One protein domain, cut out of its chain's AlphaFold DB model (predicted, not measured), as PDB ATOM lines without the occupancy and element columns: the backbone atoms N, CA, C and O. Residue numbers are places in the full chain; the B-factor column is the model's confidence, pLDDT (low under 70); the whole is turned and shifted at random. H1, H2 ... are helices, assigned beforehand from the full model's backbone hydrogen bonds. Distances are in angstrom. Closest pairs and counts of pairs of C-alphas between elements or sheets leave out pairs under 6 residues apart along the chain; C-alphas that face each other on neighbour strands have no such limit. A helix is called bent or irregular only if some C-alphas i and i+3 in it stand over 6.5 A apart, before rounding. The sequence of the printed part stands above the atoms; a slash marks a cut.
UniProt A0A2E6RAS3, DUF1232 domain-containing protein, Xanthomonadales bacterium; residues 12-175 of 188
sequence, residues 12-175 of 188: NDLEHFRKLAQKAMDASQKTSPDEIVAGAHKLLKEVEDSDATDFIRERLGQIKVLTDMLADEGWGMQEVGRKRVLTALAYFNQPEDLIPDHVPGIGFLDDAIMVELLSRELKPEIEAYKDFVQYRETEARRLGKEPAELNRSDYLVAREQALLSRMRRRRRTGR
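What this domain is: This is residues 12 to 175 of the 188 residues of the protein "DUF1232 domain-containing protein" of Xanthomonadales bacterium (UniProt A0A2E6RAS3). Five helices, H1 to H5, make a head in three levels, with the hairpin of H2 and H3 on one side of H4 and H5 and H1 crossing H4 and H5 on the other. H6 runs out from this head, and H7 starts beside the middle of H6 and turns away from it, so that residues 160 to 175 stick out as a free arm. The printed part has 164 residues, with seven named helices in the order H1 to H7, no named strand, and the class all helix. The whole is loose, with a radius of gyration of the C-alphas of 19.3 A, and elongated, spanning 63 by 37 by 33 A.

Where its parts are: H1, residues 12 to 30, begins with C-alpha 12 at (414.029, 385.821, 316.168) and is 29.2 A long; it is irregular, with C-alphas 27 and 30 lying 7.2 A apart. H2 holds residues 33 to 49 and measures 24.7 A, and H3, residues 54 to 71, 26.1 A. H4 holds residues 79 to 93, 20.8 A, and is neither bent nor irregular, but only just: C-alphas 88 and 91 are 6.1 A apart. H5, residues 109 to 121, spans 18.7 A. H6, residues 123 to 143, spans 29.9 A. H7, residues 152 to 173, measures 31.5 A and ends with C-alpha 173 at (397.025, 349.058, 282.392).

How they stand to each other: H3 is the hub, touching four helices. H2 and H3 form a hairpin at a shallow tilt of 26 degrees, with Val 37 and Thr 67 the closest C-alphas, 6.4 A apart. H3 and H4 form another at a steep tilt of 42 degrees, H3 touching with residues 63 to 70 alone; the closest C-alphas, of Leu 70 and Arg 82, are 6.6 A apart. With residues 56 to 63 alone H3 touches H5, and the C-alphas of Arg 59 and Ala 112 come closest, at 5.4 A. With residues 20 to 28 alone H1 touches H4, about perpendicular at 79 degrees, closest at the C-alphas of Ala 24 and Tyr 91, 5.0 A. Residues 126 to 129 of H6 touch H3, only just about perpendicular at 72 degrees, closest at the C-alphas of Met 69 and Tyr 129, 6.7 A. Residues 152 to 155 of H7 touch H6, about perpendicular at 85 degrees, closest at the C-alphas of Phe 132 and Tyr 155, 6.6 A. Every O i to N i+4 pair is within hydrogen-bond range in H2, H5, H6 and H7, against 14 of 15 in H1, 10 of 14 in H3 and 8 of 11 in H4.

The domain as a whole: The C-alphas of His 102 and Arg 175, the two farthest apart, are 66.4 A apart. The printed part has no cut, and the link from H4 to H5, residues 94 to 108, is long. The mean pLDDT of the printed part is 87.1, and residues 95 to 96 and 174 to 175 are under 70.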
ATOM      1  N   ASN A  12     413.898 384.409 315.799       88.00
ATOM      2  CA  ASN A  12     414.029 385.821 316.168       88.00
ATOM      3  C   ASN A  12     414.633 386.661 315.031       88.00
ATOM      4  O   ASN A  12     414.199 387.792 314.806       88.00
ATOM      5  N   ASP A  13     415.604 386.108 314.301       85.00
ATOM      6  CA  ASP A  13     416.206 386.779 313.145       85.00
ATOM      7  C   ASP A  13     415.175 386.898 312.017       85.00
ATOM      8  O   ASP A  13     414.993 387.966 311.433       85.00
ATOM      9  N   LEU A  14     414.419 385.825 311.765       85.62
ATOM     10  CA  LEU A  14     413.330 385.820 310.786       85.62
ATOM     11  C   LEU A  14     412.218 386.808 311.155       85.62
ATOM     12  O   LEU A  14     411.693 387.499 310.282       85.62
ATOM     13  N   GLU A  15     411.867 386.925 312.436       86.94
ATOM     14  CA  GLU A  15     410.930 387.945 312.910       86.94
ATOM     15  C   GLU A  15     411.403 389.367 312.606       86.94
ATOM     16  O   GLU A  15     410.574 390.229 312.304       86.94
ATOM     17  N   HIS A  16     412.708 389.629 312.688       84.56
ATOM     18  CA  HIS A  16     413.258 390.933 312.343       84.56
ATOM     19  C   HIS A  16     413.028 391.251 310.859       84.56
ATOM     20  O   HIS A  16     412.455 392.296 310.546       84.56
ATOM     21  N   PHE A  17     413.357 390.321 309.954       82.94
ATOM     22  CA  PHE A  17     413.092 390.475 308.518       82.94
ATOM     23  C   PHE A  17     411.598 390.659 308.218       82.94
ATOM     24  O   PHE A  17     411.224 391.565 307.475       82.94
ATOM     25  N   ARG A  18     410.716 389.884 308.865       82.69
ATOM     26  CA  ARG A  18     409.258 390.053 308.711       82.69
ATOM     27  C   ARG A  18     408.787 391.439 309.151       82.69
ATOM     28  O   ARG A  18     407.953 392.043 308.482       82.69
ATOM     29  N   LYS A  19     409.319 391.968 310.258       84.88
ATOM     30  CA  LYS A  19     408.993 393.323 310.742       84.88
ATOM     31  C   LYS A  19     409.466 394.403 309.769       84.88
ATOM     32  O   LYS A  19     408.757 395.393 309.602       84.88
ATOM     33  N   LEU A  20     410.621 394.227 309.129       82.19
ATOM     34  CA  LEU A  20     411.104 395.146 308.093       82.19
ATOM     35  C   LEU A  20     410.210 395.113 306.853       82.19
ATOM     36  O   LEU A  20     409.745 396.165 306.423       82.19
ATOM     37  N   ALA A  21     409.874 393.923 306.350       78.62
ATOM     38  CA  ALA A  21     408.955 393.769 305.223       78.62
ATOM     39  C   ALA A  21     407.580 394.401 305.509       78.62
ATOM     40  O   ALA A  21     407.028 395.113 304.670       78.62
ATOM     41  N   GLN A  22     407.050 394.218 306.723       81.38
ATOM     42  CA  GLN A  22     405.792 394.835 307.143       81.38
ATOM     43  C   GLN A  22     405.878 396.368 307.164       81.38
ATOM     44  O   GLN A  22     404.999 397.040 306.630       81.38
ATOM     45  N   LYS A  23     406.951 396.933 307.732       83.44
ATOM     46  CA  LYS A  23     407.187 398.386 307.715       83.44
ATOM     47  C   LYS A  23     407.308 398.922 306.292       83.44
ATOM     48  O   LYS A  23     406.801 400.008 306.016       83.44
ATOM     49  N   ALA A  24     407.953 398.169 305.404       78.12
ATOM     50  CA  ALA A  24     408.066 398.534 304.005       78.12
ATOM     51  C   ALA A  24     406.723 398.567 303.295       78.12
ATOM     52  O   ALA A  24     406.419 399.552 302.625       78.12
ATOM     53  N   MET A  25     405.881 397.565 303.537       75.62
ATOM     54  CA  MET A  25     404.513 397.564 303.039       75.62
ATOM     55  C   MET A  25     403.717 398.769 303.554       75.62
ATOM     56  O   MET A  25     403.002 399.410 302.789       75.62
ATOM     57  N   ASP A  26     403.833 399.092 304.844       82.12
ATOM     58  CA  ASP A  26     403.106 400.216 305.439       82.12
ATOM     59  C   ASP A  26     403.572 401.565 304.866       82.12
ATOM     60  O   ASP A  26     402.752 402.447 304.597       82.12
ATOM     61  N   ALA A  27     404.874 401.707 304.598       79.50
ATOM     62  CA  ALA A  27     405.438 402.875 303.927       79.50
ATOM     63  C   ALA A  27     405.020 402.965 302.447       79.50
ATOM     64  O   ALA A  27     404.781 404.064 301.942       79.50
ATOM     65  N   SER A  28     404.883 401.824 301.767       76.62
ATOM     66  CA  SER A  28     404.538 401.747 300.346       76.62
ATOM     67  C   SER A  28     403.034 401.800 300.066       76.62
ATOM     68  O   SER A  28     402.639 401.728 298.906       76.62
ATOM     69  N   GLN A  29     402.164 401.930 301.078       75.25
ATOM     70  CA  GLN A  29     400.704 401.994 300.873       75.25
ATOM     71  C   GLN A  29     400.270 403.143 299.950       75.25
ATOM     72  O   GLN A  29     399.194 403.093 299.357       75.25
ATOM     73  N   LYS A  30     401.089 404.196 299.851       76.81
ATOM     74  CA  LYS A  30     400.854 405.357 298.978       76.81
ATOM     75  C   LYS A  30     401.558 405.247 297.624       76.81
ATOM     76  O   LYS A  30     401.329 406.095 296.769       76.81
ATOM     77  N   THR A  31     402.412 404.243 297.453       81.75
ATOM     78  CA  THR A  31     403.190 404.004 296.241       81.75
ATOM     79  C   THR A  31     402.336 403.235 295.246       81.75
ATOM     80  O   THR A  31     401.622 402.294 295.604       81.75
ATOM     81  N   SER A  32     402.379 403.641 293.982       86.62
ATOM     82  CA  SER A  32     401.642 402.931 292.939       86.62
ATOM     83  C   SER A  32     402.272 401.553 292.660       86.62
ATOM     84  O   SER A  32     403.482 401.381 292.819       86.62
ATOM     85  N   PRO A  33     401.492 400.553 292.205       85.38
ATOM     86  CA  PRO A  33     402.045 399.261 291.792       85.38
ATOM     87  C   PRO A  33     403.160 399.377 290.745       85.38
ATOM     88  O   PRO A  33     404.108 398.598 290.777       85.38
ATOM     89  N   ASP A  34     403.066 400.360 289.850       87.31
ATOM     90  CA  ASP A  34     404.048 400.577 288.787       87.31
ATOM     91  C   ASP A  34     405.371 401.118 289.342       87.31
ATOM     92  O   ASP A  34     406.438 400.682 288.919       87.31
ATOM     93  N   GLU A  35     405.323 401.998 290.346       88.12
ATOM     94  CA  GLU A  35     406.516 402.459 291.072       88.12
ATOM     95  C   GLU A  35     407.175 401.325 291.872       88.12
ATOM     96  O   GLU A  35     408.402 401.249 291.930       88.12
ATOM     97  N   ILE A  36     406.383 400.416 292.456       87.88
ATOM     98  CA  ILE A  36     406.891 399.212 293.136       87.88
ATOM     99  C   ILE A  36     407.655 398.320 292.155       87.88
ATOM    100  O   ILE A  36     408.792 397.927 292.405       87.88
ATOM    101  N   VAL A  37     407.059 398.040 290.997       89.75
ATOM    102  CA  VAL A  37     407.708 397.235 289.955       89.75
ATOM    103  C   VAL A  37     408.938 397.951 289.380       89.75
ATOM    104  O   VAL A  37     409.949 397.308 289.098       89.75
ATOM    105  N   ALA A  38     408.894 399.276 289.231       89.50
ATOM    106  CA  ALA A  38     410.028 400.057 288.742       89.50
ATOM    107  C   ALA A  38     411.228 400.018 289.701       89.50
ATOM    108  O   ALA A  38     412.359 399.874 289.237       89.50
ATOM    109  N   GLY A  39     411.003 400.109 291.015       88.12
ATOM    110  CA  GLY A  39     412.082 399.999 292.000       88.12
ATOM    111  C   GLY A  39     412.691 398.596 292.046       88.12
ATOM    112  O   GLY A  39     413.911 398.463 292.013       88.12
ATOM    113  N   ALA A  40     411.871 397.549 291.937       88.88
ATOM    114  CA  ALA A  40     412.357 396.178 291.781       88.88
ATOM    115  C   ALA A  40     413.260 395.996 290.538       88.88
ATOM    116  O   ALA A  40     414.307 395.349 290.608       88.88
ATOM    117  N   HIS A  41     412.900 396.600 289.398       90.12
ATOM    118  CA  HIS A  41     413.757 396.599 288.205       90.12
ATOM    119  C   HIS A  41     415.029 397.441 288.375       90.12
ATOM    120  O   HIS A  41     416.066 397.093 287.811       90.12
ATOM    121  N   LYS A  42     414.966 398.535 289.144       89.69
ATOM    122  CA  LYS A  42     416.137 399.355 289.472       89.69
ATOM    123  C   LYS A  42     417.152 398.550 290.281       89.69
ATOM    124  O   LYS A  42     418.309 398.515 289.877       89.69
ATOM    125  N   LEU A  43     416.702 397.838 291.316       87.69
ATOM    126  CA  LEU A  43     417.552 396.966 292.130       87.69
ATOM    127  C   LEU A  43     418.230 395.883 291.278       87.69
ATOM    128  O   LEU A  43     419.438 395.690 291.361       87.69
ATOM    129  N   LEU A  44     417.473 395.216 290.397       89.06
ATOM    130  CA  LEU A  44     418.038 394.229 289.470       89.06
ATOM    131  C   LEU A  44     419.162 394.818 288.606       89.06
ATOM    132  O   LEU A  44     420.196 394.178 288.431       89.06
ATOM    133  N   LYS A  45     418.978 396.045 288.108       89.81
ATOM    134  CA  LYS A  45     419.985 396.734 287.299       89.81
ATOM    135  C   LYS A  45     421.215 397.142 288.116       89.81
ATOM    136  O   LYS A  45     422.335 396.972 287.652       89.81
ATOM    137  N   GLU A  46     421.016 397.649 289.330       88.50
ATOM    138  CA  GLU A  46     422.109 398.024 290.240       88.50
ATOM    139  C   GLU A  46     422.979 396.811 290.586       88.50
ATOM    140  O   GLU A  46     424.206 396.888 290.545       88.50
ATOM    141  N   VAL A  47     422.356 395.657 290.811       87.12
ATOM    142  CA  VAL A  47     423.054 394.391 291.049       87.12
ATOM    143  C   VAL A  47     423.802 393.928 289.801       87.12
ATOM    144  O   VAL A  47     424.944 393.476 289.917       87.12
ATOM    145  N   GLU A  48     423.193 394.041 288.614       87.00
ATOM    146  CA  GLU A  48     423.841 393.728 287.335       87.00
ATOM    147  C   GLU A  48     425.128 394.538 287.134       87.00
ATOM    148  O   GLU A  48     426.160 393.937 286.819       87.00
ATOM    149  N   ASP A  49     425.077 395.844 287.409       87.00
ATOM    150  CA  ASP A  49     426.182 396.800 287.257       87.00
ATOM    151  C   ASP A  49     427.222 396.744 288.404       87.00
ATOM    152  O   ASP A  49     428.296 397.341 288.298       87.00
ATOM    153  N   SER A  50     426.930 396.040 289.502       85.31
ATOM    154  CA  SER A  50     427.808 395.925 290.679       85.31
ATOM    155  C   SER A  50     428.791 394.748 290.604       85.31
ATOM    156  O   SER A  50     428.672 393.869 289.754       85.31
ATOM    157  N   ASP A  51     429.707 394.655 291.576       82.50
ATOM    158  CA  ASP A  51     430.566 393.479 291.814       82.50
ATOM    159  C   ASP A  51     429.875 392.396 292.680       82.50
ATOM    160  O   ASP A  51     430.535 391.611 293.372       82.50
ATOM    161  N   ALA A  52     428.536 392.338 292.678       84.25
ATOM    162  CA  ALA A  52     427.784 391.328 293.418       84.25
ATOM    163  C   ALA A  52     428.182 389.903 293.003       84.25
ATOM    164  O   ALA A  52     428.383 389.594 291.821       84.25
ATOM    165  N   THR A  53     428.258 389.018 293.998       86.31
ATOM    166  CA  THR A  53     428.617 387.611 293.799       86.31
ATOM    167  C   THR A  53     427.517 386.839 293.068       86.31
ATOM    168  O   THR A  53     426.337 387.187 293.148       86.31
ATOM    169  N   ASP A  54     427.882 385.735 292.409       86.62
ATOM    170  CA  ASP A  54     426.930 384.867 291.697       86.62
ATOM    171  C   ASP A  54     425.768 384.404 292.587       86.62
ATOM    172  O   ASP A  54     424.630 384.302 292.134       86.62
ATOM    173  N   PHE A  55     426.044 384.166 293.874       85.12
ATOM    174  CA  PHE A  55     425.033 383.783 294.857       85.12
ATOM    175  C   PHE A  55     423.938 384.848 295.012       85.12
ATOM    176  O   PHE A  55     422.751 384.521 294.995       85.12
ATOM    177  N   ILE A  56     424.334 386.118 295.129       88.62
ATOM    178  CA  ILE A  56     423.411 387.251 295.257       88.62
ATOM    179  C   ILE A  56     422.607 387.401 293.963       88.62
ATOM    180  O   ILE A  56     421.379 387.451 294.006       88.62
ATOM    181  N   ARG A  57     423.279 387.365 292.804       89.19
ATOM    182  CA  ARG A  57     422.625 387.471 291.488       89.19
ATOM    183  C   ARG A  57     421.573 386.386 291.272       89.19
ATOM    184  O   ARG A  57     420.472 386.683 290.816       89.19
ATOM    185  N   GLU A  58     421.876 385.137 291.629       88.75
ATOM    186  CA  GLU A  58     420.933 384.021 291.494       88.75
ATOM    187  C   GLU A  58     419.661 384.246 292.324       88.75
ATOM    188  O   GLU A  58     418.551 383.973 291.857       88.75
ATOM    189  N   ARG A  59     419.807 384.746 293.559       89.62
ATOM    190  CA  ARG A  59     418.667 385.011 294.444       89.62
ATOM    191  C   ARG A  59     417.848 386.193 293.966       89.62
ATOM    192  O   ARG A  59     416.641 386.042 293.793       89.62
ATOM    193  N   LEU A  60     418.493 387.314 293.660       88.56
ATOM    194  CA  LEU A  60     417.800 388.504 293.170       88.56
ATOM    195  C   LEU A  60     417.129 388.261 291.814       88.56
ATOM    196  O   LEU A  60     416.067 388.814 291.562       88.56
ATOM    197  N   GLY A  61     417.616 387.316 291.005       87.88
ATOM    198  CA  GLY A  61     416.928 386.859 289.794       87.88
ATOM    199  C   GLY A  61     415.487 386.357 290.011       87.88
ATOM    200  O   GLY A  61     414.693 386.386 289.069       87.88
ATOM    201  N   GLN A  62     415.089 385.952 291.228       89.00
ATOM    202  CA  GLN A  62     413.678 385.638 291.510       89.00
ATOM    203  C   GLN A  62     412.774 386.879 291.436       89.00
ATOM    204  O   GLN A  62     411.600 386.733 291.100       89.00
ATOM    205  N   ILE A  63     413.304 388.090 291.663       90.56
ATOM    206  CA  ILE A  63     412.559 389.349 291.494       90.56
ATOM    207  C   ILE A  63     412.010 389.440 290.074       90.56
ATOM    208  O   ILE A  63     410.835 389.751 289.898       90.56
ATOM    209  N   LYS A  64     412.816 389.073 289.069       90.81
ATOM    210  CA  LYS A  64     412.381 389.059 287.668       90.81
ATOM    211  C   LYS A  64     411.176 388.141 287.460       90.81
ATOM    212  O   LYS A  64     410.239 388.498 286.762       90.81
ATOM    213  N   VAL A  65     411.164 386.967 288.092       91.88
ATOM    214  CA  VAL A  65     410.022 386.043 287.992       91.88
ATOM    215  C   VAL A  65     408.769 386.657 288.617       91.88
ATOM    216  O   VAL A  65     407.679 386.508 288.072       91.88
ATOM    217  N   LEU A  66     408.913 387.355 289.746       91.50
ATOM    218  CA  LEU A  66     407.806 388.034 290.417       91.50
ATOM    219  C   LEU A  66     407.249 389.197 289.582       91.50
ATOM    220  O   LEU A  66     406.028 389.324 289.471       91.50
ATOM    221  N   THR A  67     408.112 390.018 288.977       91.81
ATOM    222  CA  THR A  67     407.686 391.135 288.119       91.81
ATOM    223  C   THR A  67     407.077 390.644 286.807       91.81
ATOM    224  O   THR A  67     406.000 391.113 286.439       91.81
ATOM    225  N   ASP A  68     407.677 389.639 286.159       92.56
ATOM    226  CA  ASP A  68     407.128 388.993 284.958       92.56
ATOM    227  C   ASP A  68     405.726 388.433 285.248       92.56
ATOM    228  O   ASP A  68     404.772 388.691 284.517       92.56
ATOM    229  N   MET A  69     405.564 387.738 286.377       92.75
ATOM    230  CA  MET A  69     404.286 387.165 286.801       92.75
ATOM    231  C   MET A  69     403.200 388.224 287.065       92.75
ATOM    232  O   MET A  69     402.015 387.950 286.854       92.75
ATOM    233  N   LEU A  70     403.580 389.420 287.529       91.56
ATOM    234  CA  LEU A  70     402.667 390.550 287.728       91.56
ATOM    235  C   LEU A  70     402.251 391.231 286.420       91.56
ATOM    236  O   LEU A  70     401.147 391.783 286.367       91.56
ATOM    237  N   ALA A  71     403.134 391.235 285.420       91.25
ATOM    238  CA  ALA A  71     402.930 391.876 284.123       91.25
ATOM    239  C   ALA A  71     402.252 390.954 283.093       91.25
ATOM    240  O   ALA A  71     401.686 391.431 282.112       91.25
ATOM    241  N   ASP A  72     402.297 389.638 283.300       93.19
ATOM    242  CA  ASP A  72     401.763 388.648 282.369       93.19
ATOM    243  C   ASP A  72     400.224 388.600 282.390       93.19
ATOM    244  O   ASP A  72     399.597 387.885 283.181       93.19
ATOM    245  N   GLU A  73     399.598 389.353 281.482       90.19
ATOM    246  CA  GLU A  73     398.140 389.357 281.291       90.19
ATOM    247  C   GLU A  73     397.589 387.968 280.940       90.19
ATOM    248  O   GLU A  73     396.499 387.600 281.386       90.19
ATOM    249  N   GLY A  74     398.363 387.166 280.198       90.12
ATOM    250  CA  GLY A  74     397.995 385.802 279.824       90.12
ATOM    251  C   GLY A  74     397.934 384.861 281.026       90.12
ATOM    252  O   GLY A  74     397.087 383.962 281.063       90.12
ATOM    253  N   TRP A  75     398.769 385.090 282.044       93.69
ATOM    254  CA  TRP A  75     398.650 384.437 283.350       93.69
ATOM    255  C   TRP A  75     397.467 384.980 284.159       93.69
ATOM    256  O   TRP A  75     396.729 384.207 284.783       93.69
ATOM    257  N   GLY A  76     397.262 386.300 284.142       87.50
ATOM    258  CA  GLY A  76     396.105 386.963 284.740       87.50
ATOM    259  C   GLY A  76     395.992 386.714 286.245       87.50
ATOM    260  O   GLY A  76     394.987 386.166 286.719       87.50
ATOM    261  N   MET A  77     397.048 387.041 286.996       87.62
ATOM    262  CA  MET A  77     397.127 386.821 288.443       87.62
ATOM    263  C   MET A  77     395.926 387.426 289.192       87.62
ATOM    264  O   MET A  77     395.543 388.573 288.979       87.62
ATOM    265  N   GLN A  78     395.344 386.646 290.107       86.75
ATOM    266  CA  GLN A  78     394.220 387.087 290.940       86.75
ATOM    267  C   GLN A  78     394.657 388.175 291.930       86.75
ATOM    268  O   GLN A  78     395.798 388.171 292.392       86.75
ATOM    269  N   GLU A  79     393.731 389.051 292.329       83.06
ATOM    270  CA  GLU A  79     394.024 390.221 293.173       83.06
ATOM    271  C   GLU A  79     394.740 389.858 294.486       83.06
ATOM    272  O   GLU A  79     395.665 390.550 294.903       83.06
ATOM    273  N   VAL A  80     394.366 388.738 295.114       80.06
ATOM    274  CA  VAL A  80     395.009 388.251 296.348       80.06
ATOM    275  C   VAL A  80     396.484 387.917 296.118       80.06
ATOM    276  O   VAL A  80     397.333 388.334 296.901       80.06
ATOM    277  N   GLY A  81     396.798 387.203 295.032       82.56
ATOM    278  CA  GLY A  81     398.181 386.894 294.662       82.56
ATOM    279  C   GLY A  81     398.951 388.161 294.302       82.56
ATOM    280  O   GLY A  81     400.055 388.372 294.796       82.56
ATOM    281  N   ARG A  82     398.322 389.061 293.536       87.94
ATOM    282  CA  ARG A  82     398.917 390.339 293.133       87.94
ATOM    283  C   ARG A  82     399.307 391.187 294.341       87.94
ATOM    284  O   ARG A  82     400.418 391.700 294.374       87.94
ATOM    285  N   LYS A  83     398.435 391.293 295.350       84.25
ATOM    286  CA  LYS A  83     398.735 392.009 296.602       84.25
ATOM    287  C   LYS A  83     399.946 391.417 297.313       84.25
ATOM    288  O   LYS A  83     400.837 392.170 297.668       84.25
ATOM    289  N   ARG A  84     400.018 390.090 297.457       82.69
ATOM    290  CA  ARG A  84     401.163 389.431 298.110       82.69
ATOM    291  C   ARG A  84     402.482 389.708 297.392       82.69
ATOM    292  O   ARG A  84     403.468 390.027 298.045       82.69
ATOM    293  N   VAL A  85     402.494 389.629 296.060       87.31
ATOM    294  CA  VAL A  85     403.707 389.907 295.276       87.31
ATOM    295  C   VAL A  85     404.088 391.389 295.347       87.31
ATOM    296  O   VAL A  85     405.257 391.703 295.522       87.31
ATOM    297  N   LEU A  86     403.124 392.312 295.277       87.44
ATOM    298  CA  LEU A  86     403.406 393.745 295.432       87.44
ATOM    299  C   LEU A  86     403.925 394.085 296.834       87.44
ATOM    300  O   LEU A  86     404.865 394.860 296.953       87.44
ATOM    301  N   THR A  87     403.366 393.478 297.881       80.19
ATOM    302  CA  THR A  87     403.872 393.593 299.256       80.19
ATOM    303  C   THR A  87     405.313 393.102 299.361       80.19
ATOM    304  O   THR A  87     406.137 393.761 299.986       80.19
ATOM    305  N   ALA A  88     405.626 391.970 298.729       81.81
ATOM    306  CA  ALA A  88     406.980 391.434 298.678       81.81
ATOM    307  C   ALA A  88     407.950 392.403 297.976       81.81
ATOM    308  O   ALA A  88     409.034 392.667 298.485       81.81
ATOM    309  N   LEU A  89     407.546 392.972 296.835       86.88
ATOM    310  CA  LEU A  89     408.381 393.898 296.066       86.88
ATOM    311  C   LEU A  89     408.527 395.279 296.717       86.88
ATOM    312  O   LEU A  89     409.543 395.937 296.519       86.88
ATOM    313  N   ALA A  90     407.549 395.713 297.514       85.25
ATOM    314  CA  ALA A  90     407.577 396.999 298.204       85.25
ATOM    315  C   ALA A  90     408.776 397.166 299.149       85.25
ATOM    316  O   ALA A  90     409.205 398.294 299.387       85.25
ATOM    317  N   TYR A  91     409.322 396.061 299.668       82.88
ATOM    318  CA  TYR A  91     410.544 396.076 300.468       82.88
ATOM    319  C   TYR A  91     411.715 396.737 299.731       82.88
ATOM    320  O   TYR A  91     412.348 397.630 300.285       82.88
ATOM    321  N   PHE A  92     411.919 396.402 298.456       80.62
ATOM    322  CA  PHE A  92     413.050 396.883 297.647       80.62
ATOM    323  C   PHE A  92     412.939 398.351 297.224       80.62
ATOM    324  O   PHE A  92     413.819 398.885 296.557       80.62
ATOM    325  N   ASN A  93     411.838 399.013 297.574       77.75
ATOM    326  CA  ASN A  93     411.635 400.429 297.297       77.75
ATOM    327  C   ASN A  93     412.025 401.326 298.478       77.75
ATOM    328  O   ASN A  93     411.860 402.547 298.391       77.75
ATOM    329  N   GLN A  94     412.487 400.756 299.595       73.19
ATOM    330  CA  GLN A  94     412.942 401.543 300.732       73.19
ATOM    331  C   GLN A  94     414.383 402.031 300.523       73.19
ATOM    332  O   GLN A  94     415.204 401.285 300.017       73.19
ATOM    333  N   PRO A  95     414.704 403.277 300.910       60.16
ATOM    334  CA  PRO A  95     416.039 403.849 300.734       60.16
ATOM    335  C   PRO A  95     417.049 403.468 301.833       60.16
ATOM    336  O   PRO A  95     418.169 403.968 301.795       60.16
ATOM    337  N   GLU A  96     416.656 402.684 302.842       66.31
ATOM    338  CA  GLU A  96     417.545 402.284 303.942       66.31
ATOM    339  C   GLU A  96     417.748 400.767 303.967       66.31
ATOM    340  O   GLU A  96     416.916 400.034 304.506       66.31
ATOM    341  N   ASP A  97     418.886 400.330 303.426       74.31
ATOM    342  CA  ASP A  97     419.325 398.932 303.446       74.31
ATOM    343  C   ASP A  97     420.013 398.587 304.772       74.31
ATOM    344  O   ASP A  97     420.646 399.435 305.417       74.31
ATOM    345  N   LEU A  98     419.928 397.320 305.194       79.19
ATOM    346  CA  LEU A  98     420.665 396.864 306.379       79.19
ATOM    347  C   LEU A  98     422.165 396.796 306.092       79.19
ATOM    348  O   LEU A  98     422.982 396.997 306.996       79.19
ATOM    349  N   ILE A  99     422.519 396.482 304.846       83.06
ATOM    350  CA  ILE A  99     423.891 396.425 304.367       83.06
ATOM    351  C   ILE A  99     424.006 397.398 303.198       83.06
ATOM    352  O   ILE A  99     423.355 397.192 302.184       83.06
ATOM    353  N   PRO A 100     424.865 398.424 303.284       84.50
ATOM    354  CA  PRO A 100     425.028 399.341 302.170       84.50
ATOM    355  C   PRO A 100     425.516 398.623 300.901       84.50
ATOM    356  O   PRO A 100     426.524 397.912 300.929       84.50
ATOM    357  N   ASP A 101     424.871 398.894 299.772       84.56
ATOM    358  CA  ASP A 101     425.148 398.267 298.468       84.56
ATOM    359  C   ASP A 101     426.603 398.363 298.001       84.56
ATOM    360  O   ASP A 101     427.133 397.475 297.335       84.56
ATOM    361  N   HIS A 102     427.286 399.447 298.369       83.50
ATOM    362  CA  HIS A 102     428.666 399.708 297.962       83.50
ATOM    363  C   HIS A 102     429.700 398.841 298.697       83.50
ATOM    364  O   HIS A 102     430.894 398.950 298.409       83.50
ATOM    365  N   VAL A 103     429.284 398.015 299.664       84.06
ATOM    366  CA  VAL A 103     430.203 397.140 300.394       84.06
ATOM    367  C   VAL A 103     430.621 395.964 299.492       84.06
ATOM    368  O   VAL A 103     429.786 395.128 299.140       84.06
ATOM    369  N   PRO A 104     431.916 395.827 299.139       81.50
ATOM    370  CA  PRO A 104     432.357 394.816 298.180       81.50
ATOM    371  C   PRO A 104     432.045 393.383 298.626       81.50
ATOM    372  O   PRO A 104     432.378 392.972 299.738       81.50
ATOM    373  N   GLY A 105     431.434 392.604 297.732       78.31
ATOM    374  CA  GLY A 105     431.161 391.173 297.904       78.31
ATOM    375  C   GLY A 105     429.996 390.807 298.833       78.31
ATOM    376  O   GLY A 105     429.504 389.684 298.729       78.31
ATOM    377  N   ILE A 106     429.548 391.719 299.705       83.75
ATOM    378  CA  ILE A 106     428.458 391.473 300.669       83.75
ATOM    379  C   ILE A 106     427.309 392.488 300.608       83.75
ATOM    380  O   ILE A 106     426.289 392.237 301.242       83.75
ATOM    381  N   GLY A 107     427.441 393.598 299.870       86.81
ATOM    382  CA  GLY A 107     426.298 394.454 299.535       86.81
ATOM    383  C   GLY A 107     425.182 393.633 298.882       86.81
ATOM    384  O   GLY A 107     425.479 392.628 298.229       86.81
ATOM    385  N   PHE A 108     423.921 394.016 299.096       88.19
ATOM    386  CA  PHE A 108     422.721 393.279 298.668       88.19
ATOM    387  C   PHE A 108     422.523 391.884 299.296       88.19
ATOM    388  O   PHE A 108     421.656 391.113 298.864       88.19
ATOM    389  N   LEU A 109     423.335 391.478 300.281       89.12
ATOM    390  CA  LEU A 109     423.157 390.176 300.931       89.12
ATOM    391  C   LEU A 109     421.836 390.114 301.708       89.12
ATOM    392  O   LEU A 109     421.175 389.076 301.713       89.12
ATOM    393  N   ASP A 110     421.446 391.204 302.359       87.00
ATOM    394  CA  ASP A 110     420.163 391.336 303.040       87.00
ATOM    395  C   ASP A 110     418.988 391.305 302.060       87.00
ATOM    396  O   ASP A 110     418.017 390.596 302.330       87.00
ATOM    397  N   ASP A 111     419.103 391.936 300.888       87.94
ATOM    398  CA  ASP A 111     418.108 391.794 299.818       87.94
ATOM    399  C   ASP A 111     417.999 390.355 299.329       87.94
ATOM    400  O   ASP A 111     416.900 389.826 299.176       87.94
ATOM    401  N   ALA A 112     419.131 389.677 299.122       88.94
ATOM    402  CA  ALA A 112     419.144 388.281 298.699       88.94
ATOM    403  C   ALA A 112     418.479 387.365 299.742       88.94
ATOM    404  O   ALA A 112     417.742 386.443 299.375       88.94
ATOM    405  N   ILE A 113     418.697 387.629 301.036       87.44
ATOM    406  CA  ILE A 113     418.004 386.941 302.131       87.44
ATOM    407  C   ILE A 113     416.506 387.250 302.076       87.44
ATOM    408  O   ILE A 113     415.695 386.325 302.146       87.44
ATOM    409  N   MET A 114     416.124 388.517 301.909       86.69
ATOM    410  CA  MET A 114     414.721 388.919 301.849       86.69
ATOM    411  C   MET A 114     413.994 388.271 300.666       86.69
ATOM    412  O   MET A 114     412.928 387.678 300.842       86.69
ATOM    413  N   VAL A 115     414.594 388.292 299.471       88.75
ATOM    414  CA  VAL A 115     414.058 387.622 298.281       88.75
ATOM    415  C   VAL A 115     413.911 386.123 298.513       88.75
ATOM    416  O   VAL A 115     412.886 385.558 298.134       88.75
ATOM    417  N   GLU A 116     414.881 385.459 299.143       88.25
ATOM    418  CA  GLU A 116     414.786 384.030 299.462       88.25
ATOM    419  C   GLU A 116     413.616 383.742 300.418       88.25
ATOM    420  O   GLU A 116     412.855 382.799 300.187       88.25
ATOM    421  N   LEU A 117     413.429 384.555 301.463       86.69
ATOM    422  CA  LEU A 117     412.318 384.401 302.408       86.69
ATOM    423  C   LEU A 117     410.961 384.581 301.717       86.69
ATOM    424  O   LEU A 117     410.085 383.723 301.845       86.69
ATOM    425  N   LEU A 118     410.814 385.645 300.927       84.81
ATOM    426  CA  LEU A 118     409.588 385.938 300.182       84.81
ATOM    427  C   LEU A 118     409.307 384.877 299.110       84.81
ATOM    428  O   LEU A 118     408.172 384.430 298.951       84.81
ATOM    429  N   SER A 119     410.342 384.403 298.414       87.44
ATOM    430  CA  SER A 119     410.216 383.351 297.397       87.44
ATOM    431  C   SER A 119     409.788 382.014 297.997       87.44
ATOM    432  O   SER A 119     409.111 381.233 297.331       87.44
ATOM    433  N   ARG A 120     410.154 381.728 299.253       88.12
ATOM    434  CA  ARG A 120     409.670 380.537 299.969       88.12
ATOM    435  C   ARG A 120     408.194 380.640 300.317       88.12
ATOM    436  O   ARG A 120     407.489 379.638 300.207       88.12
ATOM    437  N   GLU A 121     407.732 381.821 300.712       85.38
ATOM    438  CA  GLU A 121     406.318 382.067 301.005       85.38
ATOM    439  C   GLU A 121     405.459 382.008 299.733       85.38
ATOM    440  O   GLU A 121     404.413 381.364 299.726       85.38
ATOM    441  N   LEU A 122     405.950 382.593 298.636       88.25
ATOM    442  CA  LEU A 122     405.297 382.633 297.320       88.25
ATOM    443  C   LEU A 122     405.619 381.420 296.436       88.25
ATOM    444  O   LEU A 122     405.357 381.429 295.231       88.25
ATOM    445  N   LYS A 123     406.227 380.375 297.005       91.25
ATOM    446  CA  LYS A 123     406.692 379.212 296.247       91.25
ATOM    447  C   LYS A 123     405.584 378.577 295.392       91.25
ATOM    448  O   LYS A 123     405.858 378.318 294.220       91.25
ATOM    449  N   PRO A 124     404.354 378.348 295.899       91.12
ATOM    450  CA  PRO A 124     403.278 377.782 295.084       91.12
ATOM    451  C   PRO A 124     402.915 378.653 293.876       91.12
ATOM    452  O   PRO A 124     402.693 378.131 292.783       91.12
ATOM    453  N   GLU A 125     402.863 379.972 294.056       90.31
ATOM    454  CA  GLU A 125     402.572 380.940 293.002       90.31
ATOM    455  C   GLU A 125     403.681 380.956 291.940       90.31
ATOM    456  O   GLU A 125     403.390 380.869 290.745       90.31
ATOM    457  N   ILE A 126     404.945 380.986 292.375       91.88
ATOM    458  CA  ILE A 126     406.123 380.959 291.497       91.88
ATOM    459  C   ILE A 126     406.182 379.655 290.691       91.88
ATOM    460  O   ILE A 126     406.419 379.692 289.484       91.88
ATOM    461  N   GLU A 127     405.976 378.499 291.329       93.44
ATOM    462  CA  GLU A 127     405.982 377.195 290.650       93.44
ATOM    463  C   GLU A 127     404.858 377.102 289.615       93.44
ATOM    464  O   GLU A 127     405.099 376.707 288.474       93.44
ATOM    465  N   ALA A 128     403.645 377.538 289.969       92.75
ATOM    466  CA  ALA A 128     402.515 377.533 289.047       92.75
ATOM    467  C   ALA A 128     402.746 378.442 287.828       92.75
ATOM    468  O   ALA A 128     402.375 378.076 286.710       92.75
ATOM    469  N   TYR A 129     403.382 379.600 288.025       94.88
ATOM    470  CA  TYR A 129     403.743 380.495 286.930       94.88
ATOM    471  C   TYR A 129     404.846 379.908 286.039       94.88
ATOM    472  O   TYR A 129     404.721 379.928 284.816       94.88
ATOM    473  N   LYS A 130     405.888 379.304 286.625       94.56
ATOM    474  CA  LYS A 130     406.950 378.620 285.865       94.56
ATOM    475  C   LYS A 130     406.393 377.476 285.013       94.56
ATOM    476  O   LYS A 130     406.744 377.375 283.837       94.56
ATOM    477  N   ASP A 131     405.478 376.672 285.557       95.12
ATOM    478  CA  ASP A 131     404.787 375.617 284.804       95.12
ATOM    479  C   ASP A 131     404.000 376.187 283.612       95.12
ATOM    480  O   ASP A 131     403.980 375.598 282.526       95.12
ATOM    481  N   PHE A 132     403.330 377.326 283.811       95.31
ATOM    482  CA  PHE A 132     402.584 378.008 282.758       95.31
ATOM    483  C   PHE A 132     403.504 378.518 281.644       95.31
ATOM    484  O   PHE A 132     403.239 378.244 280.473       95.31
ATOM    485  N   VAL A 133     404.603 379.191 281.992       95.19
ATOM    486  CA  VAL A 133     405.595 379.677 281.020       95.19
ATOM    487  C   VAL A 133     406.191 378.512 280.228       95.19
ATOM    488  O   VAL A 133     406.240 378.564 278.999       95.19
ATOM    489  N   GLN A 134     406.552 377.415 280.898       95.12
ATOM    490  CA  GLN A 134     407.089 376.226 280.236       95.12
ATOM    491  C   GLN A 134     406.079 375.590 279.268       95.12
ATOM    492  O   GLN A 134     406.441 375.199 278.150       95.12
ATOM    493  N   TYR A 135     404.811 375.476 279.678       94.62
ATOM    494  CA  TYR A 135     403.741 375.023 278.789       94.62
ATOM    495  C   TYR A 135     403.633 375.933 277.567       94.62
ATOM    496  O   TYR A 135     403.617 375.439 276.442       94.62
ATOM    497  N   ARG A 136     403.599 377.248 277.797       94.38
ATOM    498  CA  ARG A 136     403.431 378.266 276.765       94.38
ATOM    499  C   ARG A 136     404.525 378.177 275.708       94.38
ATOM    500  O   ARG A 136     404.215 378.093 274.527       94.38
ATOM    501  N   GLU A 137     405.787 378.083 276.116       94.31
ATOM    502  CA  GLU A 137     406.917 377.907 275.192       94.31
ATOM    503  C   GLU A 137     406.843 376.595 274.399       94.31
ATOM    504  O   GLU A 137     407.086 376.562 273.188       94.31
ATOM    505  N   THR A 138     406.509 375.496 275.078       94.06
ATOM    506  CA  THR A 138     406.467 374.162 274.463       94.06
ATOM    507  C   THR A 138     405.340 374.057 273.441       94.06
ATOM    508  O   THR A 138     405.528 373.544 272.335       94.06
ATOM    509  N   GLU A 139     404.161 374.552 273.804       93.50
ATOM    510  CA  GLU A 139     402.959 374.453 272.992       93.50
ATOM    511  C   GLU A 139     402.981 375.444 271.824       93.50
ATOM    512  O   GLU A 139     402.606 375.079 270.709       93.50
ATOM    513  N   ALA A 140     403.530 376.646 272.026       93.56
ATOM    514  CA  ALA A 140     403.792 377.609 270.959       93.56
ATOM    515  C   ALA A 140     404.695 377.007 269.873       93.56
ATOM    516  O   ALA A 140     404.341 377.010 268.693       93.56
ATOM    517  N   ARG A 141     405.798 376.358 270.276       94.00
ATOM    518  CA  ARG A 141     406.696 375.650 269.350       94.00
ATOM    519  C   ARG A 141     405.996 374.505 268.616       94.00
ATOM    520  O   ARG A 141     406.251 374.296 267.433       94.00
ATOM    521  N   ARG A 142     405.116 373.761 269.296       93.56
ATOM    522  CA  ARG A 142     404.352 372.652 268.700       93.56
ATOM    523  C   ARG A 142     403.339 373.136 267.663       93.56
ATOM    524  O   ARG A 142     403.107 372.442 266.675       93.56
ATOM    525  N   LEU A 143     402.713 374.282 267.912       92.12
ATOM    526  CA  LEU A 143     401.666 374.853 267.068       92.12
ATOM    527  C   LEU A 143     402.195 375.834 266.011       92.12
ATOM    528  O   LEU A 143     401.425 376.232 265.143       92.12
ATOM    529  N   GLY A 144     403.477 376.214 266.073       92.31
ATOM    530  CA  GLY A 144     404.054 377.248 265.209       92.31
ATOM    531  C   GLY A 144     403.468 378.637 265.476       92.31
ATOM    532  O   GLY A 144     403.292 379.412 264.543       92.31
ATOM    533  N   LYS A 145     403.109 378.909 266.734       92.25
ATOM    534  CA  LYS A 145     402.525 380.170 267.209       92.25
ATOM    535  C   LYS A 145     403.524 380.930 268.067       92.25
ATOM    536  O   LYS A 145     404.465 380.332 268.588       92.25
ATOM    537  N   GLU A 146     403.275 382.215 268.273       91.50
ATOM    538  CA  GLU A 146     404.012 382.982 269.273       91.50
ATOM    539  C   GLU A 146     403.572 382.588 270.695       91.50
ATOM    540  O   GLU A 146     402.373 382.401 270.932       91.50
ATOM    541  N   PRO A 147     404.495 382.487 271.675       89.50
ATOM    542  CA  PRO A 147     404.160 382.204 273.073       89.50
ATOM    543  C   PRO A 147     403.058 383.114 273.623       89.50
ATOM    544  O   PRO A 147     402.146 382.629 274.283       89.50
ATOM    545  N   ALA A 148     403.096 384.407 273.294       89.69
ATOM    546  CA  ALA A 148     402.126 385.401 273.756       89.69
ATOM    547  C   ALA A 148     400.671 385.128 273.318       89.69
ATOM    548  O   ALA A 148     399.750 385.694 273.897       89.69
ATOM    549  N   GLU A 149     400.439 384.261 272.325       89.69
ATOM    550  CA  GLU A 149     399.085 383.880 271.900       89.69
ATOM    551  C   GLU A 149     398.405 382.867 272.838       89.69
ATOM    552  O   GLU A 149     397.205 382.629 272.700       89.69
ATOM    553  N   LEU A 150     399.150 382.230 273.747       91.12
ATOM    554  CA  LEU A 150     398.629 381.195 274.640       91.12
ATOM    555  C   LEU A 150     398.454 381.735 276.058       91.12
ATOM    556  O   LEU A 150     399.390 382.255 276.673       91.12
ATOM    557  N   ASN A 151     397.261 381.525 276.604       93.88
ATOM    558  CA  ASN A 151     396.850 382.075 277.888       93.88
ATOM    559  C   ASN A 151     396.636 380.982 278.938       93.88
ATOM    560  O   ASN A 151     396.641 379.777 278.663       93.88
ATOM    561  N   ARG A 152     396.387 381.402 280.182       92.19
ATOM    562  CA  ARG A 152     396.078 380.502 281.299       92.19
ATOM    563  C   ARG A 152     394.891 379.586 280.991       92.19
ATOM    564  O   ARG A 152     394.882 378.448 281.447       92.19
ATOM    565  N   SER A 153     393.897 380.042 280.229       93.00
ATOM    566  CA  SER A 153     392.768 379.202 279.804       93.00
ATOM    567  C   SER A 153     393.223 377.990 278.990       93.00
ATOM    568  O   SER A 153     392.791 376.876 279.279       93.00
ATOM    569  N   ASP A 154     394.133 378.186 278.033       92.62
ATOM    570  CA  ASP A 154     394.668 377.110 277.193       92.62
ATOM    571  C   ASP A 154     395.464 376.117 278.039       92.62
ATOM    572  O   ASP A 154     395.283 374.900 277.937       92.62
ATOM    573  N   TYR A 155     396.261 376.645 278.971       92.94
ATOM    574  CA  TYR A 155     396.995 375.852 279.951       92.94
ATOM    575  C   TYR A 155     396.076 374.975 280.812       92.94
ATOM    576  O   TYR A 155     396.348 373.785 280.996       92.94
ATOM    577  N   LEU A 156     394.969 375.523 281.321       93.44
ATOM    578  CA  LEU A 156     394.009 374.774 282.136       93.44
ATOM    579  C   LEU A 156     393.331 373.656 281.335       93.44
ATOM    580  O   LEU A 156     393.248 372.528 281.825       93.44
ATOM    581  N   VAL A 157     392.921 373.936 280.094       94.62
ATOM    582  CA  VAL A 157     392.336 372.931 279.190       94.62
ATOM    583  C   VAL A 157     393.347 371.823 278.886       94.62
ATOM    584  O   VAL A 157     393.021 370.636 278.976       94.62
ATOM    585  N   ALA A 158     394.598 372.174 278.582       92.19
ATOM    586  CA  ALA A 158     395.655 371.197 278.335       92.19
ATOM    587  C   ALA A 158     395.924 370.321 279.572       92.19
ATOM    588  O   ALA A 158     396.052 369.095 279.467       92.19
ATOM    589  N   ARG A 159     395.951 370.929 280.765       92.38
ATOM    590  CA  ARG A 159     396.156 370.227 282.040       92.38
ATOM    591  C   ARG A 159     394.997 369.276 282.353       92.38
ATOM    592  O   ARG A 159     395.241 368.140 282.767       92.38
ATOM    593  N   GLU A 160     393.757 369.677 282.083       94.38
ATOM    594  CA  GLU A 160     392.579 368.808 282.182       94.38
ATOM    595  C   GLU A 160     392.678 367.607 281.228       94.38
ATOM    596  O   GLU A 160     392.546 366.450 281.647       94.38
ATOM    597  N   GLN A 161     392.986 367.845 279.952       93.69
ATOM    598  CA  GLN A 161     393.128 366.780 278.956       93.69
ATOM    599  C   GLN A 161     394.241 365.788 279.317       93.69
ATOM    600  O   GLN A 161     394.076 364.570 279.149       93.69
ATOM    601  N   ALA A 162     395.361 366.278 279.859       92.31
ATOM    602  CA  ALA A 162     396.455 365.447 280.347       92.31
ATOM    603  C   ALA A 162     396.016 364.565 281.530       92.31
ATOM    604  O   ALA A 162     396.304 363.360 281.547       92.31
ATOM    605  N   LEU A 163     395.262 365.124 282.484       93.75
ATOM    606  CA  LEU A 163     394.697 364.383 283.617       93.75
ATOM    607  C   LEU A 163     393.733 363.284 283.149       93.75
ATOM    608  O   LEU A 163     393.902 362.117 283.522       93.75
ATOM    609  N   LEU A 164     392.784 363.615 282.269       93.44
ATOM    610  CA  LEU A 164     391.831 362.654 281.707       93.44
ATOM    611  C   LEU A 164     392.539 361.543 280.917       93.44
ATOM    612  O   LEU A 164     392.210 360.359 281.051       93.44
ATOM    613  N   SER A 165     393.563 361.893 280.139       92.50
ATOM    614  CA  SER A 165     394.377 360.931 279.389       92.50
ATOM    615  C   SER A 165     395.144 359.988 280.316       92.50
ATOM    616  O   SER A 165     395.153 358.772 280.096       92.50
ATOM    617  N   ARG A 166     395.730 360.511 281.399       92.62
ATOM    618  CA  ARG A 166     396.400 359.712 282.438       92.62
ATOM    619  C   ARG A 166     395.427 358.754 283.126       92.62
ATOM    620  O   ARG A 166     395.766 357.584 283.308       92.62
ATOM    621  N   MET A 167     394.216 359.208 283.460       91.00
ATOM    622  CA  MET A 167     393.161 358.357 284.032       91.00
ATOM    623  C   MET A 167     392.774 357.217 283.082       91.00
ATOM    624  O   MET A 167     392.732 356.056 283.496       91.00
ATOM    625  N   ARG A 168     392.549 357.518 281.794       91.06
ATOM    626  CA  ARG A 168     392.230 356.510 280.766       91.06
ATOM    627  C   ARG A 168     393.355 355.486 280.605       91.06
ATOM    628  O   ARG A 168     393.075 354.290 280.541       91.06
ATOM    629  N   ARG A 169     394.621 355.929 280.590       88.44
ATOM    630  CA  ARG A 169     395.791 355.034 280.530       88.44
ATOM    631  C   ARG A 169     395.840 354.101 281.740       88.44
ATOM    632  O   ARG A 169     395.907 352.896 281.541       88.44
ATOM    633  N   ARG A 170     395.696 354.626 282.965       88.12
ATOM    634  CA  ARG A 170     395.690 353.820 284.205       88.12
ATOM    635  C   ARG A 170     394.589 352.757 284.229       88.12
ATOM    636  O   ARG A 170     394.847 351.634 284.651       88.12
ATOM    637  N   ARG A 171     393.385 353.074 283.734       84.56
ATOM    638  CA  ARG A 171     392.289 352.092 283.610       84.56
ATOM    639  C   ARG A 171     392.626 350.947 282.650       84.56
ATOM    640  O   ARG A 171     392.201 349.822 282.888       84.56
ATOM    641  N   ARG A 172     393.377 351.220 281.576       80.75
ATOM    642  CA  ARG A 172     393.799 350.200 280.601       80.75
ATOM    643  C   ARG A 172     394.900 349.295 281.161       80.75
ATOM    644  O   ARG A 172     394.770 348.081 281.066       80.75
ATOM    645  N   THR A 173     395.934 349.853 281.794       73.81
ATOM    646  CA  THR A 173     397.025 349.058 282.392       73.81
ATOM    647  C   THR A 173     396.587 348.267 283.624       73.81
ATOM    648  O   THR A 173     397.000 347.123 283.775       73.81
ATOM    649  N   GLY A 174     395.686 348.805 284.455       61.03
ATOM    650  CA  GLY A 174     395.126 348.079 285.604       61.03
ATOM    651  C   GLY A 174     394.265 346.862 285.235       61.03
ATOM    652  O   GLY A 174     393.979 346.037 286.094       61.03
ATOM    653  N   ARG A 175     393.869 346.722 283.962       55.25
ATOM    654  CA  ARG A 175     393.076 345.591 283.452       55.25
ATOM    655  C   ARG A 175     393.927 344.521 282.747       55.25
ATOM    656  O   ARG A 175     393.399 343.463 282.431       55.25
TER     657      ARG A 175